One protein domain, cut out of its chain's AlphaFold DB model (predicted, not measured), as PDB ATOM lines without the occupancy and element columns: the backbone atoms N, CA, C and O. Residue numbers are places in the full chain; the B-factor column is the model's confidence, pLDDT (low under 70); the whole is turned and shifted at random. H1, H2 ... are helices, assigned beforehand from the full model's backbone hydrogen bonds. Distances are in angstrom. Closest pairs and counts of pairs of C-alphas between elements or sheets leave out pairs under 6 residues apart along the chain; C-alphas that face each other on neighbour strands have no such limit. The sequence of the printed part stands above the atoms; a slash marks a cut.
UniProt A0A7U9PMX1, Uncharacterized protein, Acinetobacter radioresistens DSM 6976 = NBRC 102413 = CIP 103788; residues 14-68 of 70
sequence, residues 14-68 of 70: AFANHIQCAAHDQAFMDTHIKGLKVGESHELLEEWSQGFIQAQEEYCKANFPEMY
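Overview. This is residues 14 to 68 of the 70 residues of an uncharacterized protein of Acinetobacter radioresistens DSM 6976 = NBRC 102413 = CIP 103788 (UniProt A0A7U9PMX1). What does the model look like? One long helix, H2, makes most of the length of a loose, elongated model, and the short helix H1 stands off to one side of its first half without reaching it. Residues 14 to 25, with no named element, run from beside the middle of H2 across to H1, and residues 61 to 67 stick out at the other end. What is it made of? The printed part has 55 residues, with two named helices in the order H1, H2 and no named strand, and its class is all helix. How open is it? It is loose, with a radius of gyration of the C-alphas of 12.7 A and spans of 38 by 21 by 14 A.

Arrangement. Do the helices meet? H2, residues 42 to 63, and H1, residues 26 to 32, are apart, with no C-alpha of the one within 8 A of the other. What joins them? A short link of 9 residues lies between them. Are their backbones complete? In H1 and H2 every O i to N i+4 pair is within hydrogen-bond range.

Along the chain. Where does H2 run? It goes from C-alpha 42 at (-38.276, 29.054, 55.471) to C-alpha 63 at (-26.561, 38.607, 28.102), 31.3 A. Where is H1? It begins at C-alpha 26, (-48.982, 28.413, 47.287), and is 10.1 A long from first to last C-alpha.

Size, cuts and confidence. How large is it? The two C-alphas farthest apart, those of Glu 40 and Glu 66, are 38.7 A apart, and the printed part has no cut. Which part stands free? Residues 61 to 67 do, of which 61 to 63 belong to H2. Where is confidence low? The pLDDT is under 70 at residues 19 to 40 and 67 to 68, and the mean of the printed part is 73.7.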
ATOM      1  N   ALA A  14     -37.286  27.863  37.431       80.00
ATOM      2  CA  ALA A  14     -38.361  28.849  37.431       80.00
ATOM      3  C   ALA A  14     -37.953  30.142  36.712       80.00
ATOM      4  O   ALA A  14     -38.721  30.654  35.893       80.00
ATOM      5  N   PHE A  15     -36.728  30.622  36.939       82.56
ATOM      6  CA  PHE A  15     -36.195  31.762  36.196       82.56
ATOM      7  C   PHE A  15     -36.127  31.470  34.687       82.56
ATOM      8  O   PHE A  15     -36.600  32.271  33.880       82.56
ATOM      9  N   ALA A  16     -35.626  30.289  34.303       76.56
ATOM     10  CA  ALA A  16     -35.535  29.873  32.900       76.56
ATOM     11  C   ALA A  16     -36.903  29.797  32.193       76.56
ATOM     12  O   ALA A  16     -36.989  30.000  30.985       76.56
ATOM     13  N   ASN A  17     -37.978  29.537  32.941       73.56
ATOM     14  CA  ASN A  17     -39.348  29.498  32.428       73.56
ATOM     15  C   ASN A  17     -40.087  30.846  32.544       73.56
ATOM     16  O   ASN A  17     -41.305  30.886  32.374       73.56
ATOM     17  N   HIS A  18     -39.381  31.948  32.831       70.81
ATOM     18  CA  HIS A  18     -39.956  33.289  33.015       70.81
ATOM     19  C   HIS A  18     -41.072  33.353  34.069       70.81
ATOM     20  O   HIS A  18     -41.983  34.180  33.990       70.81
ATOM     21  N   ILE A  19     -41.000  32.486  35.077       69.94
ATOM     22  CA  ILE A  19     -41.950  32.461  36.182       69.94
ATOM     23  C   ILE A  19     -41.664  33.689  37.058       69.94
ATOM     24  O   ILE A  19     -40.694  33.718  37.816       69.94
ATOM     25  N   GLN A  20     -42.486  34.736  36.922       62.62
ATOM     26  CA  GLN A  20     -42.393  35.936  37.756       62.62
ATOM     27  C   GLN A  20     -42.817  35.583  39.183       62.62
ATOM     28  O   GLN A  20     -43.950  35.192  39.438       62.62
ATOM     29  N   CYS A  21     -41.845  35.649  40.086       62.44
ATOM     30  CA  CYS A  21     -41.910  35.117  41.437       62.44
ATOM     31  C   CYS A  21     -43.106  35.640  42.255       62.44
ATOM     32  O   CYS A  21     -43.210  36.834  42.528       62.44
ATOM     33  N   ALA A  22     -43.912  34.702  42.750       57.31
ATOM     34  CA  ALA A  22     -44.531  34.776  44.066       57.31
ATOM     35  C   ALA A  22     -44.260  33.437  44.772       57.31
ATOM     36  O   ALA A  22     -45.130  32.580  44.861       57.31
ATOM     37  N   ALA A  23     -43.030  33.220  45.253       58.72
ATOM     38  CA  ALA A  23     -42.650  32.003  45.995       58.72
ATOM     39  C   ALA A  23     -43.471  31.790  47.287       58.72
ATOM     40  O   ALA A  23     -43.426  30.729  47.903       58.72
ATOM     41  N   HIS A  24     -44.215  32.818  47.693       58.72
ATOM     42  CA  HIS A  24     -45.162  32.851  48.804       58.72
ATOM     43  C   HIS A  24     -46.610  32.539  48.380       58.72
ATOM     44  O   HIS A  24     -47.465  32.356  49.244       58.72
ATOM     45  N   ASP A  25     -46.908  32.476  47.079       65.00
ATOM     46  CA  ASP A  25     -48.221  32.085  46.571       65.00
ATOM     47  C   ASP A  25     -48.256  30.568  46.349       65.00
ATOM     48  O   ASP A  25     -47.776  30.032  45.347       65.00
ATOM     49  N   GLN A  26     -48.846  29.866  47.317       63.19
ATOM     50  CA  GLN A  26     -48.982  28.413  47.287       63.19
ATOM     51  C   GLN A  26     -49.727  27.923  46.030       63.19
ATOM     52  O   GLN A  26     -49.368  26.888  45.472       63.19
ATOM     53  N   ALA A  27     -50.725  28.673  45.542       68.06
ATOM     54  CA  ALA A  27     -51.513  28.290  44.369       68.06
ATOM     55  C   ALA A  27     -50.707  28.438  43.071       68.06
ATOM     56  O   ALA A  27     -50.798  27.598  42.169       68.06
ATOM     57  N   PHE A  28     -49.883  29.480  42.987       67.06
ATOM     58  CA  PHE A  28     -48.939  29.679  41.892       67.06
ATOM     59  C   PHE A  28     -47.885  28.562  41.846       67.06
ATOM     60  O   PHE A  28     -47.634  27.984  40.784       67.06
ATOM     61  N   MET A  29     -47.330  28.200  43.007       67.94
ATOM     62  CA  MET A  29     -46.350  27.120  43.141       67.94
ATOM     63  C   MET A  29     -46.941  25.759  42.765       67.94
ATOM     64  O   MET A  29     -46.334  25.036  41.981       67.94
ATOM     65  N   ASP A  30     -48.156  25.436  43.211       69.00
ATOM     66  CA  ASP A  30     -48.835  24.187  42.841       69.00
ATOM     67  C   ASP A  30     -49.147  24.097  41.335       69.00
ATOM     68  O   ASP A  30     -49.130  23.006  40.750       69.00
ATOM     69  N   THR A  31     -49.414  25.240  40.692       68.69
ATOM     70  CA  THR A  31     -49.760  25.323  39.264       68.69
ATOM     71  C   THR A  31     -48.534  25.182  38.367       68.69
ATOM     72  O   THR A  31     -48.572  24.448  37.378       68.69
ATOM     73  N   HIS A  32     -47.442  25.871  38.705       64.81
ATOM     74  CA  HIS A  32     -46.255  25.945  37.854       64.81
ATOM     75  C   HIS A  32     -45.133  24.998  38.276       64.81
ATOM     76  O   HIS A  32     -44.289  24.644  37.455       64.81
ATOM     77  N   ILE A  33     -45.139  24.544  39.530       62.16
ATOM     78  CA  ILE A  33     -44.097  23.699  40.104       62.16
ATOM     79  C   ILE A  33     -44.728  22.550  40.906       62.16
ATOM     80  O   ILE A  33     -44.616  22.439  42.128       62.16
ATOM     81  N   LYS A  34     -45.399  21.644  40.185       57.31
ATOM     82  CA  LYS A  34     -46.037  20.454  40.765       57.31
ATOM     83  C   LYS A  34     -45.055  19.630  41.603       57.31
ATOM     84  O   LYS A  34     -44.098  19.062  41.082       57.31
ATOM     85  N   GLY A  35     -45.368  19.487  42.890       57.66
ATOM     86  CA  GLY A  35     -44.613  18.657  43.833       57.66
ATOM     87  C   GLY A  35     -43.579  19.418  44.656       57.66
ATOM     88  O   GLY A  35     -42.888  18.793  45.467       57.66
ATOM     89  N   LEU A  36     -43.486  20.741  44.485       59.78
ATOM     90  CA  LEU A  36     -42.615  21.565  45.297       59.78
ATOM     91  C   LEU A  36     -43.305  22.023  46.574       59.78
ATOM     92  O   LEU A  36     -44.205  22.848  46.565       59.78
ATOM     93  N   LYS A  37     -42.796  21.532  47.697       61.31
ATOM     94  CA  LYS A  37     -43.138  21.990  49.044       61.31
ATOM     95  C   LYS A  37     -42.440  23.319  49.393       61.31
ATOM     96  O   LYS A  37     -42.054  23.544  50.534       61.31
ATOM     97  N   VAL A  38     -42.189  24.186  48.412       56.81
ATOM     98  CA  VAL A  38     -41.590  25.503  48.678       56.81
ATOM     99  C   VAL A  38     -42.648  26.393  49.317       56.81
ATOM    100  O   VAL A  38     -43.809  26.370  48.915       56.81
ATOM    101  N   GLY A  39     -42.256  27.085  50.386       56.03
ATOM    102  CA  GLY A  39     -43.179  27.748  51.309       56.03
ATOM    103  C   GLY A  39     -43.596  26.892  52.511       56.03
ATOM    104  O   GLY A  39     -44.055  27.454  53.501       56.03
ATOM    105  N   GLU A  40     -43.371  25.565  52.506       65.75
ATOM    106  CA  GLU A  40     -43.629  24.734  53.700       65.75
ATOM    107  C   GLU A  40     -42.606  24.966  54.821       65.75
ATOM    108  O   GLU A  40     -42.908  24.742  55.993       65.75
ATOM    109  N   SER A  41     -41.401  25.426  54.478       73.50
ATOM    110  CA  SER A  41     -40.407  25.895  55.439       73.50
ATOM    111  C   SER A  41     -39.641  27.098  54.895       73.50
ATOM    112  O   SER A  41     -39.506  27.279  53.681       73.50
ATOM    113  N   HIS A  42     -39.122  27.914  55.815       75.75
ATOM    114  CA  HIS A  42     -38.276  29.054  55.471       75.75
ATOM    115  C   HIS A  42     -37.008  28.608  54.728       75.75
ATOM    116  O   HIS A  42     -36.643  29.222  53.736       75.75
ATOM    117  N   GLU A  43     -36.410  27.487  55.140       80.50
ATOM    118  CA  GLU A  43     -35.213  26.920  54.505       80.50
ATOM    119  C   GLU A  43     -35.452  26.552  53.034       80.50
ATOM    120  O   GLU A  43     -34.641  26.880  52.176       80.50
ATOM    121  N   LEU A  44     -36.590  25.924  52.709       77.50
ATOM    122  CA  LEU A  44     -36.920  25.566  51.324       77.50
ATOM    123  C   LEU A  44     -37.198  26.803  50.462       77.50
ATOM    124  O   LEU A  44     -36.879  26.815  49.273       77.50
ATOM    125  N   LEU A  45     -37.799  27.840  51.052       77.81
ATOM    126  CA  LEU A  45     -38.009  29.127  50.392       77.81
ATOM    127  C   LEU A  45     -36.674  29.822  50.094       77.81
ATOM    128  O   LEU A  45     -36.487  30.363  49.003       77.81
ATOM    129  N   GLU A  46     -35.751  29.796  51.051       82.38
ATOM    130  CA  GLU A  46     -34.415  30.368  50.916       82.38
ATOM    131  C   GLU A  46     -33.604  29.615  49.854       82.38
ATOM    132  O   GLU A  46     -33.053  30.236  48.948       82.38
ATOM    133  N   GLU A  47     -33.632  28.281  49.882       84.38
ATOM    134  CA  GLU A  47     -32.952  27.429  48.904       84.38
ATOM    135  C   GLU A  47     -33.491  27.649  47.476       84.38
ATOM    136  O   GLU A  47     -32.721  27.787  46.523       84.38
ATOM    137  N   TRP A  48     -34.816  27.753  47.312       84.88
ATOM    138  CA  TRP A  48     -35.428  28.110  46.028       84.88
ATOM    139  C   TRP A  48     -35.010  29.510  45.565       84.88
ATOM    140  O   TRP A  48     -34.657  29.699  44.401       84.88
ATOM    141  N   SER A  49     -35.002  30.486  46.476       83.50
ATOM    142  CA  SER A  49     -34.623  31.868  46.157       83.50
ATOM    143  C   SER A  49     -33.168  31.956  45.704       83.50
ATOM    144  O   SER A  49     -32.877  32.646  44.730       83.50
ATOM    145  N   GLN A  50     -32.265  31.207  46.342       87.00
ATOM    146  CA  GLN A  50     -30.866  31.103  45.925       87.00
ATOM    147  C   GLN A  50     -30.737  30.549  44.502       87.00
ATOM    148  O   GLN A  50     -30.018  31.128  43.690       87.00
ATOM    149  N   GLY A  51     -31.474  29.484  44.169       87.62
ATOM    150  CA  GLY A  51     -31.479  28.928  42.812       87.62
ATOM    151  C   GLY A  51     -31.983  29.915  41.760       87.62
ATOM    152  O   GLY A  51     -31.381  30.048  40.694       87.62
ATOM    153  N   PHE A  52     -33.054  30.650  42.073       86.69
ATOM    154  CA  PHE A  52     -33.623  31.664  41.181       86.69
ATOM    155  C   PHE A  52     -32.662  32.838  40.953       86.69
ATOM    156  O   PHE A  52     -32.453  33.252  39.812       86.69
ATOM    157  N   ILE A  53     -32.057  33.359  42.026       87.75
ATOM    158  CA  ILE A  53     -31.080  34.455  41.957       87.75
ATOM    159  C   ILE A  53     -29.857  34.016  41.156       87.75
ATOM    160  O   ILE A  53     -29.413  34.752  40.281       87.75
ATOM    161  N   GLN A  54     -29.345  32.806  41.388       89.31
ATOM    162  CA  GLN A  54     -28.195  32.315  40.640       89.31
ATOM    163  C   GLN A  54     -28.498  32.193  39.138       89.31
ATOM    164  O   GLN A  54     -27.707  32.662  38.320       89.31
ATOM    165  N   ALA A  55     -29.651  31.633  38.757       88.56
ATOM    166  CA  ALA A  55     -30.060  31.572  37.352       88.56
ATOM    167  C   ALA A  55     -30.193  32.969  36.725       88.56
ATOM    168  O   ALA A  55     -29.787  33.187  35.581       88.56
ATOM    169  N   GLN A  56     -30.720  33.931  37.486       87.06
ATOM    170  CA  GLN A  56     -30.806  35.324  37.066       87.06
ATOM    171  C   GLN A  56     -29.422  35.948  36.861       87.06
ATOM    172  O   GLN A  56     -29.191  36.584  35.836       87.06
ATOM    173  N   GLU A  57     -28.497  35.768  37.802       87.56
ATOM    174  CA  GLU A  57     -27.134  36.289  37.694       87.56
ATOM    175  C   GLU A  57     -26.389  35.694  36.501       87.56
ATOM    176  O   GLU A  57     -25.723  36.425  35.767       87.56
ATOM    177  N   GLU A  58     -26.508  34.384  36.281       88.44
ATOM    178  CA  GLU A  58     -25.910  33.705  35.130       88.44
ATOM    179  C   GLU A  58     -26.479  34.243  33.814       88.44
ATOM    180  O   GLU A  58     -25.720  34.572  32.899       88.44
ATOM    181  N   TYR A  59     -27.799  34.423  33.734       86.69
ATOM    182  CA  TYR A  59     -28.441  35.037  32.576       86.69
ATOM    183  C   TYR A  59     -27.971  36.477  32.352       86.69
ATOM    184  O   TYR A  59     -27.649  36.849  31.223       86.69
ATOM    185  N   CYS A  60     -27.888  37.284  33.411       85.00
ATOM    186  CA  CYS A  60     -27.413  38.660  33.330       85.00
ATOM    187  C   CYS A  60     -25.954  38.732  32.872       85.00
ATOM    188  O   CYS A  60     -25.646  39.512  31.978       85.00
ATOM    189  N   LYS A  61     -25.067  37.887  33.406       83.38
ATOM    190  CA  LYS A  61     -23.662  37.816  32.977       83.38
ATOM    191  C   LYS A  61     -23.529  37.374  31.520       83.38
ATOM    192  O   LYS A  61     -22.703  37.919  30.795       83.38
ATOM    193  N   ALA A  62     -24.346  36.415  31.083       84.75
ATOM    194  CA  ALA A  62     -24.315  35.910  29.713       84.75
ATOM    195  C   ALA A  62     -24.850  36.922  28.685       84.75
ATOM    196  O   ALA A  62     -24.330  36.988  27.573       84.75
ATOM    197  N   ASN A  63     -25.876  37.704  29.038       82.75
ATOM    198  CA  ASN A  63     -26.561  38.607  28.102       82.75
ATOM    199  C   ASN A  63     -26.139  40.080  28.237       82.75
ATOM    200  O   ASN A  63     -26.292  40.842  27.286       82.75
ATOM    201  N   PHE A  64     -25.587  40.483  29.385       82.12
ATOM    202  CA  PHE A  64     -25.137  41.850  29.672       82.12
ATOM    203  C   PHE A  64     -23.735  41.872  30.308       82.12
ATOM    204  O   PHE A  64     -23.554  42.430  31.395       82.12
ATOM    205  N   PRO A  65     -22.713  41.304  29.644       74.12
ATOM    206  CA  PRO A  65     -21.353  41.252  30.186       74.12
ATOM    207  C   PRO A  65     -20.773  42.650  30.460       74.12
ATOM    208  O   PRO A  65     -19.957  42.826  31.357       74.12
ATOM    209  N   GLU A  66     -21.240  43.666  29.734       75.81
ATOM    210  CA  GLU A  66     -20.811  45.062  29.876       75.81
ATOM    211  C   GLU A  66     -21.201  45.690  31.226       75.81
ATOM    212  O   GLU A  66     -20.545  46.622  31.684       75.81
ATOM    213  N   MET A  67     -22.249  45.173  31.883       66.88
ATOM    214  CA  MET A  67     -22.692  45.638  33.205       66.88
ATOM    215  C   MET A  67     -22.008  44.900  34.369       66.88
ATOM    216  O   MET A  67     -22.169  45.307  35.518       66.88
ATOM    217  N   TYR A  68     -21.238  43.846  34.084       60.00
ATOM    218  CA  TYR A  68     -20.565  43.014  35.081       60.00
ATOM    219  C   TYR A  68     -19.077  42.861  34.730       60.00
ATOM    220  O   TYR A  68     -18.674  41.822  34.202       60.00
TER     221      TYR A  68